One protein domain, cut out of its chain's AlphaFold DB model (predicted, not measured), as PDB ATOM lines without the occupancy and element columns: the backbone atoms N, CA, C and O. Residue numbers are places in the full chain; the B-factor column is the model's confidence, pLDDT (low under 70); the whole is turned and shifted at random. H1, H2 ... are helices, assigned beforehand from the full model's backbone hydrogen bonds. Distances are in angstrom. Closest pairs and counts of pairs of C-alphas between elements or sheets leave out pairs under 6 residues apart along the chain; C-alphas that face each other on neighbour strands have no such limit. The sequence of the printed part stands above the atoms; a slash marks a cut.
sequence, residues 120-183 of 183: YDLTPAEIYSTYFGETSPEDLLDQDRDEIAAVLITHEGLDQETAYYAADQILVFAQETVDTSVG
ATOM      1  N   TYR A 120       2.541  74.526  99.938       77.56
ATOM      2  CA  TYR A 120       1.757  75.366  99.036       77.56
ATOM      3  C   TYR A 120       2.484  76.645  98.599       77.56
ATOM      4  O   TYR A 120       2.041  77.303  97.659       77.56
ATOM      5  N   ASP A 121       3.582  77.000  99.271       76.56
ATOM      6  CA  ASP A 121       4.429  78.139  98.910       76.56
ATOM      7  C   ASP A 121       5.639  77.714  98.055       76.56
ATOM      8  O   ASP A 121       6.386  78.572  97.576       76.56
ATOM      9  N   LEU A 122       5.835  76.404  97.850       78.62
ATOM     10  CA  LEU A 122       6.888  75.853  97.004       78.62
ATOM     11  C   LEU A 122       6.475  75.840  95.533       78.62
ATOM     12  O   LEU A 122       5.334  75.557  95.173       78.62
ATOM     13  N   THR A 123       7.442  76.098  94.658       84.06
ATOM     14  CA  THR A 123       7.269  75.897  93.218       84.06
ATOM     15  C   THR A 123       7.321  74.405  92.859       84.06
ATOM     16  O   THR A 123       7.945  73.619  93.581       84.06
ATOM     17  N   PRO A 124       6.752  74.003  91.705       86.75
ATOM     18  CA  PRO A 124       6.858  72.639  91.181       86.75
ATOM     19  C   PRO A 124       8.268  72.038  91.231       86.75
ATOM     20  O   PRO A 124       8.451  70.909  91.685       86.75
ATOM     21  N   ALA A 125       9.275  72.819  90.828       83.38
ATOM     22  CA  ALA A 125      10.670  72.389  90.800       83.38
ATOM     23  C   ALA A 125      11.223  72.059  92.192       83.38
ATOM     24  O   ALA A 125      12.017  71.135  92.343       83.38
ATOM     25  N   GLU A 126      10.797  72.801  93.212       79.69
ATOM     26  CA  GLU A 126      11.274  72.624  94.584       79.69
ATOM     27  C   GLU A 126      10.602  71.452  95.277       79.69
ATOM     28  O   GLU A 126      11.253  70.711  96.012       79.69
ATOM     29  N   ILE A 127       9.307  71.257  95.023       85.88
ATOM     30  CA  ILE A 127       8.584  70.077  95.497       85.88
ATOM     31  C   ILE A 127       9.224  68.829  94.878       85.88
ATOM     32  O   ILE A 127       9.554  67.888  95.600       85.88
ATOM     33  N   TYR A 128       9.495  68.847  93.570       87.69
ATOM     34  CA  TYR A 128      10.208  67.762  92.902       87.69
ATOM     35  C   TYR A 128      11.609  67.541  93.483       87.69
ATOM     36  O   TYR A 128      11.922  66.416  93.860       87.69
ATOM     37  N   SER A 129      12.443  68.578  93.630       84.75
ATOM     38  CA  SER A 129      13.807  68.397  94.148       84.75
ATOM     39  C   SER A 129      13.833  67.863  95.580       84.75
ATOM     40  O   SER A 129      14.739  67.114  95.932       84.75
ATOM     41  N   THR A 130      12.840  68.236  96.389       84.25
ATOM     42  CA  THR A 130      12.740  67.833  97.797       84.25
ATOM     43  C   THR A 130      12.400  66.353  97.943       84.25
ATOM     44  O   THR A 130      13.015  65.671  98.759       84.25
ATOM     45  N   TYR A 131      11.442  65.848  97.161       85.25
ATOM     46  CA  TYR A 131      10.899  64.498  97.357       85.25
ATOM     47  C   TYR A 131      11.347  63.480  96.304       85.25
ATOM     48  O   TYR A 131      11.395  62.285  96.578       85.25
ATOM     49  N   PHE A 132      11.683  63.937  95.099       87.88
ATOM     50  CA  PHE A 132      11.979  63.090  93.942       87.88
ATOM     51  C   PHE A 132      13.210  63.557  93.153       87.88
ATOM     52  O   PHE A 132      13.397  63.134  92.017       87.88
ATOM     53  N   GLY A 133      14.096  64.367  93.745       83.31
ATOM     54  CA  GLY A 133      15.292  64.889  93.065       83.31
ATOM     55  C   GLY A 133      16.263  63.815  92.548       83.31
ATOM     56  O   GLY A 133      17.104  64.103  91.699       83.31
ATOM     57  N   GLU A 134      16.141  62.576  93.032       81.69
ATOM     58  CA  GLU A 134      16.912  61.413  92.569       81.69
ATOM     59  C   GLU A 134      16.199  60.589  91.475       81.69
ATOM     60  O   GLU A 134      16.807  59.690  90.897       81.69
ATOM     61  N   THR A 135      14.925  60.871  91.180       85.94
ATOM     62  CA  THR A 135      14.105  60.149  90.187       85.94
ATOM     63  C   THR A 135      14.023  60.947  88.894       85.94
ATOM     64  O   THR A 135      13.754  62.142  88.943       85.94
ATOM     65  N   SER A 136      14.215  60.327  87.727       87.88
ATOM     66  CA  SER A 136      14.106  61.048  86.451       87.88
ATOM     67  C   SER A 136      12.685  61.598  86.239       87.88
ATOM     68  O   SER A 136      11.722  60.878  86.511       87.88
ATOM     69  N   PRO A 137      12.516  62.823  85.701       87.69
ATOM     70  CA  PRO A 137      11.208  63.340  85.295       87.69
ATOM     71  C   PRO A 137      10.442  62.408  84.346       87.69
ATOM     72  O   PRO A 137       9.227  62.295  84.451       87.69
ATOM     73  N   GLU A 138      11.147  61.708  83.453       87.56
ATOM     74  CA  GLU A 138      10.544  60.744  82.520       87.56
ATOM     75  C   GLU A 138       9.902  59.561  83.263       87.56
ATOM     76  O   GLU A 138       8.756  59.215  82.988       87.56
ATOM     77  N   ASP A 139      10.589  59.016  84.273       87.06
ATOM     78  CA  ASP A 139      10.106  57.883  85.078       87.06
ATOM     79  C   ASP A 139       8.907  58.259  85.973       87.06
ATOM     80  O   ASP A 139       8.173  57.389  86.448       87.06
ATOM     81  N   LEU A 140       8.717  59.555  86.248       87.56
ATOM     82  CA  LEU A 140       7.571  60.067  87.002       87.56
ATOM     83  C   LEU A 140       6.335  60.258  86.134       87.56
ATOM     84  O   LEU A 140       5.229  60.100  86.638       87.56
ATOM     85  N   LEU A 141       6.504  60.586  84.851       88.50
ATOM     86  CA  LEU A 141       5.379  60.684  83.917       88.50
ATOM     87  C   LEU A 141       4.773  59.312  83.590       88.50
ATOM     88  O   LEU A 141       3.616  59.242  83.182       88.50
ATOM     89  N   ASP A 142       5.534  58.236  83.801       88.62
ATOM     90  CA  ASP A 142       5.045  56.858  83.716       88.62
ATOM     91  C   ASP A 142       4.240  56.422  84.957       88.62
ATOM     92  O   ASP A 142       3.593  55.373  84.923       88.62
ATOM     93  N   GLN A 143       4.269  57.205  86.043       88.50
ATOM     94  CA  GLN A 143       3.521  56.947  87.275       88.50
ATOM     95  C   GLN A 143       2.245  57.784  87.331       88.50
ATOM     96  O   GLN A 143       2.218  58.962  86.968       88.50
ATOM     97  N   ASP A 144       1.184  57.190  87.869       88.62
ATOM     98  CA  ASP A 144      -0.051  57.926  88.102       88.62
ATOM     99  C   ASP A 144       0.067  58.809  89.356       88.62
ATOM    100  O   ASP A 144       0.740  58.482  90.338       88.62
ATOM    101  N   ARG A 145      -0.668  59.926  89.362       92.06
ATOM    102  CA  ARG A 145      -0.768  60.870  90.495       92.06
ATOM    103  C   ARG A 145      -0.982  60.175  91.844       92.06
ATOM    104  O   ARG A 145      -0.401  60.581  92.849       92.06
ATOM    105  N   ASP A 146      -1.826  59.146  91.865       91.69
ATOM    106  CA  ASP A 146      -2.168  58.399  93.076       91.69
ATOM    107  C   ASP A 146      -0.975  57.579  93.599       91.69
ATOM    108  O   ASP A 146      -0.821  57.431  94.812       91.69
ATOM    109  N   GLU A 147      -0.104  57.085  92.714       91.50
ATOM    110  CA  GLU A 147       1.104  56.339  93.085       91.50
ATOM    111  C   GLU A 147       2.141  57.271  93.716       91.50
ATOM    112  O   GLU A 147       2.663  56.981  94.795       91.50
ATOM    113  N   ILE A 148       2.347  58.445  93.114       92.19
ATOM    114  CA  ILE A 148       3.229  59.488  93.649       92.19
ATOM    115  C   ILE A 148       2.722  59.959  95.023       92.19
ATOM    116  O   ILE A 148       3.485  60.015  95.990       92.19
ATOM    117  N   ALA A 149       1.419  60.232  95.152       91.50
ATOM    118  CA  ALA A 149       0.820  60.631  96.424       91.50
ATOM    119  C   ALA A 149       0.934  59.523  97.489       91.50
ATOM    120  O   ALA A 149       1.221  59.812  98.652       91.50
ATOM    121  N   ALA A 150       0.757  58.251  97.119       90.19
ATOM    122  CA  ALA A 150       0.902  57.128  98.045       90.19
ATOM    123  C   ALA A 150       2.333  56.999  98.591       90.19
ATOM    124  O   ALA A 150       2.507  56.721  99.785       90.19
ATOM    125  N   VAL A 151       3.347  57.237  97.752       88.44
ATOM    126  CA  VAL A 151       4.754  57.283  98.178       88.44
ATOM    127  C   VAL A 151       4.965  58.412  99.182       88.44
ATOM    128  O   VAL A 151       5.478  58.162 100.269       88.44
ATOM    129  N   LEU A 152       4.489  59.619  98.878       87.81
ATOM    130  CA  LEU A 152       4.599  60.789  99.754       87.81
ATOM    131  C   LEU A 152       3.913  60.595 101.118       87.81
ATOM    132  O   LEU A 152       4.454  60.972 102.156       87.81
ATOM    133  N   ILE A 153       2.747  59.951 101.156       85.19
ATOM    134  CA  ILE A 153       2.068  59.633 102.423       85.19
ATOM    135  C   ILE A 153       2.867  58.591 103.218       85.19
ATOM    136  O   ILE A 153       3.032  58.715 104.431       85.19
ATOM    137  N   THR A 154       3.358  57.547 102.546       87.56
ATOM    138  CA  THR A 154       3.958  56.380 103.213       87.56
ATOM    139  C   THR A 154       5.393  56.631 103.667       87.56
ATOM    140  O   THR A 154       5.769  56.220 104.766       87.56
ATOM    141  N   HIS A 155       6.198  57.273 102.824       80.69
ATOM    142  CA  HIS A 155       7.629  57.475 103.045       80.69
ATOM    143  C   HIS A 155       7.928  58.819 103.711       80.69
ATOM    144  O   HIS A 155       8.752  58.859 104.624       80.69
ATOM    145  N   GLU A 156       7.209  59.878 103.330       82.25
ATOM    146  CA  GLU A 156       7.445  61.242 103.828       82.25
ATOM    147  C   GLU A 156       6.479  61.646 104.953       82.25
ATOM    148  O   GLU A 156       6.678  62.656 105.626       82.25
ATOM    149  N   GLY A 157       5.440  60.841 105.204       82.31
ATOM    150  CA  GLY A 157       4.476  61.081 106.279       82.31
ATOM    151  C   GLY A 157       3.567  62.286 106.038       82.31
ATOM    152  O   GLY A 157       3.016  62.827 107.000       82.31
ATOM    153  N   LEU A 158       3.419  62.719 104.782       84.44
ATOM    154  CA  LEU A 158       2.513  63.805 104.417       84.44
ATOM    155  C   LEU A 158       1.054  63.385 104.630       84.44
ATOM    156  O   LEU A 158       0.679  62.226 104.430       84.44
ATOM    157  N   ASP A 159       0.211  64.338 105.029       85.25
ATOM    158  CA  ASP A 159      -1.228  64.107 105.020       85.25
ATOM    159  C   ASP A 159      -1.746  63.988 103.580       85.25
ATOM    160  O   ASP A 159      -1.092  64.381 102.612       85.25
ATOM    161  N   GLN A 160      -2.945  63.428 103.442       84.94
ATOM    162  CA  GLN A 160      -3.515  63.110 102.142       84.94
ATOM    163  C   GLN A 160      -3.657  64.343 101.234       84.94
ATOM    164  O   GLN A 160      -3.334  64.259 100.055       84.94
ATOM    165  N   GLU A 161      -4.131  65.475 101.753       83.38
ATOM    166  CA  GLU A 161      -4.367  66.684 100.953       83.38
ATOM    167  C   GLU A 161      -3.044  67.248 100.425       83.38
ATOM    168  O   GLU A 161      -2.881  67.464  99.222       83.38
ATOM    169  N   THR A 162      -2.074  67.371 101.326       86.81
ATOM    170  CA  THR A 162      -0.714  67.838 101.053       86.81
ATOM    171  C   THR A 162       0.013  66.940 100.047       86.81
ATOM    172  O   THR A 162       0.641  67.438  99.112       86.81
ATOM    173  N   ALA A 163      -0.110  65.615 100.179       88.81
ATOM    174  CA  ALA A 163       0.515  64.658  99.268       88.81
ATOM    175  C   ALA A 163      -0.061  64.731  97.847       88.81
ATOM    176  O   ALA A 163       0.685  64.680  96.873       88.81
ATOM    177  N   TYR A 164      -1.381  64.885  97.720       90.81
ATOM    178  CA  TYR A 164      -2.025  65.027  96.415       90.81
ATOM    179  C   TYR A 164      -1.663  66.339  95.724       90.81
ATOM    180  O   TYR A 164      -1.414  66.342  94.520       90.81
ATOM    181  N   TYR A 165      -1.597  67.436  96.478       89.75
ATOM    182  CA  TYR A 165      -1.120  68.709  95.951       89.75
ATOM    183  C   TYR A 165       0.323  68.598  95.445       89.75
ATOM    184  O   TYR A 165       0.621  68.995  94.321       89.75
ATOM    185  N   ALA A 166       1.210  68.010  96.250       90.31
ATOM    186  CA  ALA A 166       2.603  67.809  95.877       90.31
ATOM    187  C   ALA A 166       2.746  66.934  94.625       90.31
ATOM    188  O   ALA A 166       3.498  67.294  93.722       90.31
ATOM    189  N   ALA A 167       1.987  65.838  94.533       93.62
ATOM    190  CA  ALA A 167       1.972  64.966  93.359       93.62
ATOM    191  C   ALA A 167       1.576  65.722  92.079       93.62
ATOM    192  O   ALA A 167       2.236  65.570  91.053       93.62
ATOM    193  N   ASP A 168       0.559  66.592  92.147       93.06
ATOM    194  CA  ASP A 168       0.163  67.436  91.012       93.06
ATOM    195  C   ASP A 168       1.299  68.374  90.579       93.06
ATOM    196  O   ASP A 168       1.591  68.496  89.390       93.06
ATOM    197  N   GLN A 169       1.973  69.020  91.535       92.50
ATOM    198  CA  GLN A 169       3.086  69.922  91.234       92.50
ATOM    199  C   GLN A 169       4.302  69.173  90.658       92.50
ATOM    200  O   GLN A 169       4.933  69.658  89.721       92.50
ATOM    201  N   ILE A 170       4.606  67.977  91.165       92.81
ATOM    202  CA  ILE A 170       5.689  67.122  90.661       92.81
ATOM    203  C   ILE A 170       5.447  66.740  89.196       92.81
ATOM    204  O   ILE A 170       6.355  66.864  88.375       92.81
ATOM    205  N   LEU A 171       4.221  66.336  88.853       91.44
ATOM    206  CA  LEU A 171       3.858  65.985  87.478       91.44
ATOM    207  C   LEU A 171       3.923  67.191  86.535       91.44
ATOM    208  O   LEU A 171       4.405  67.060  85.411       91.44
ATOM    209  N   VAL A 172       3.498  68.376  86.993       89.75
ATOM    210  CA  VAL A 172       3.637  69.626  86.224       89.75
ATOM    211  C   VAL A 172       5.104  69.897  85.900       89.75
ATOM    212  O   VAL A 172       5.440  70.118  84.737       89.75
ATOM    213  N   PHE A 173       5.988  69.825  86.898       90.88
ATOM    214  CA  PHE A 173       7.420  70.031  86.682       90.88
ATOM    215  C   PHE A 173       8.019  68.993  85.728       90.88
ATOM    216  O   PHE A 173       8.818  69.336  84.851       90.88
ATOM    217  N   ALA A 174       7.637  67.725  85.892       90.25
ATOM    218  CA  ALA A 174       8.145  66.649  85.059       90.25
ATOM    219  C   ALA A 174       7.768  66.856  83.584       90.25
ATOM    220  O   ALA A 174       8.633  66.774  82.710       90.25
ATOM    221  N   GLN A 175       6.513  67.234  83.324       89.69
ATOM    222  CA  GLN A 175       6.020  67.547  81.984       89.69
ATOM    223  C   GLN A 175       6.760  68.745  81.368       89.69
ATOM    224  O   GLN A 175       7.246  68.650  80.242       89.69
ATOM    225  N   GLU A 176       6.916  69.845  82.114       87.25
ATOM    226  CA  GLU A 176       7.637  71.038  81.642       87.25
ATOM    227  C   GLU A 176       9.105  70.735  81.300       87.25
ATOM    228  O   GLU A 176       9.647  71.249  80.315       87.25
ATOM    229  N   THR A 177       9.754  69.876  82.089       87.06
ATOM    230  CA  THR A 177      11.165  69.507  81.905       87.06
ATOM    231  C   THR A 177      11.373  68.632  80.671       87.06
ATOM    232  O   THR A 177      12.319  68.853  79.905       87.06
ATOM    233  N   VAL A 178      10.484  67.660  80.448       86.69
ATOM    234  CA  VAL A 178      10.517  66.795  79.262       86.69
ATOM    235  C   VAL A 178      10.200  67.604  78.003       86.69
ATOM    236  O   VAL A 178      10.961  67.540  77.039       86.69
ATOM    237  N   ASP A 179       9.165  68.449  78.028       84.56
ATOM    238  CA  ASP A 179       8.795  69.287  76.878       84.56
ATOM    239  C   ASP A 179       9.915  70.270  76.488       84.56
ATOM    240  O   ASP A 179      10.168  70.493  75.303       84.56
ATOM    241  N   THR A 180      10.640  70.815  77.472       77.00
ATOM    242  CA  THR A 180      11.782  71.719  77.235       77.00
ATOM    243  C   THR A 180      13.017  70.986  76.700       77.00
ATOM    244  O   THR A 180      13.838  71.588  76.012       77.00
ATOM    245  N   SER A 181      13.157  69.688  76.978       63.84
ATOM    246  CA  SER A 181      14.286  68.870  76.508       63.84
ATOM    247  C   SER A 181      14.110  68.360  75.070       63.84
ATOM    248  O   SER A 181      15.071  67.888  74.462       63.84
ATOM    249  N   VAL A 182      12.894  68.454  74.519       60.09
ATOM    250  CA  VAL A 182      12.524  67.972  73.174       60.09
ATOM    251  C   VAL A 182      12.428  69.115  72.138       60.09
ATOM    252  O   VAL A 182      12.275  68.846  70.943       60.09
ATOM    253  N   GLY A 183      12.561  70.380  72.560       48.53
ATOM    254  CA  GLY A 183      12.562  71.579  71.697       48.53
ATOM    255  C   GLY A 183      13.949  72.080  71.310       48.53
ATOM    256  O   GLY A 183      14.095  72.525  70.146       48.53
TER     257      GLY A 183
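AT A GLANCE: This is residues 120 to 183 of the 183 residues of an uncharacterized protein of Anaerolineae bacterium (UniProt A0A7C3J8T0). One long helix, H4, makes the long axis, and three shorter helices pack along it: H1 crosses it near the middle, H2 packs nearer its last residues and H3 nearer its first. The printed part has 64 residues with four named helices, in the order H1, H2, H3, H4, and no named strand; the class is all helix. It is compact, with a radius of gyration of the C-alphas of 11.1 A, and only just elongated, spanning 37 by 24 by 17 A.

HOW THE PARTS SIT: H1, residues 124 to 132, touches the hub H4, residues 160 to 181, which touches H1 with its residues 166 to 173 alone; the closest C-alphas, of Pro 124 and Gln 169, are 4.6 A apart. Their lines are only just about perpendicular, at 71 degrees. H2, residues 137 to 141, is apart from H1 and touches residues 171 to 178 of H4 alone, with the C-alphas of Pro 137 and Ala 174 closest at 4.5 A. H3, residues 145 to 155, touches H4 at a steep tilt of 59 degrees, opposite ways; the closest C-alphas, of Ala 149 and Ala 163, are 4.9 A apart. H3 is close to H1 but not clearly touching, with the closest C-alphas, of Tyr 131 and Leu 152, 7.7 A apart. In H1, H2, H3 and H4 every O i to N i+4 pair is within hydrogen-bond range.

IN THESE COORDINATES: H1 begins at C-alpha 124 (6.858, 72.639, 91.181) and is 11.2 A long from first to last C-alpha; H2 is 6.6 A and H3 15.5 A. H4 runs 31.7 A, from C-alpha 160 (-3.515, 63.110, 102.142) to C-alpha 181 (14.286, 68.870, 76.508).

THE WHOLE: The two C-alphas farthest apart, of Gly 157 and Gly 183, are 37.0 A apart. The printed part has no cut, and the links H1 to H2, H2 to H3 and H3 to H4 are tight. The mean pLDDT of the printed part is 85.5; residues 181 to 183 are under 70.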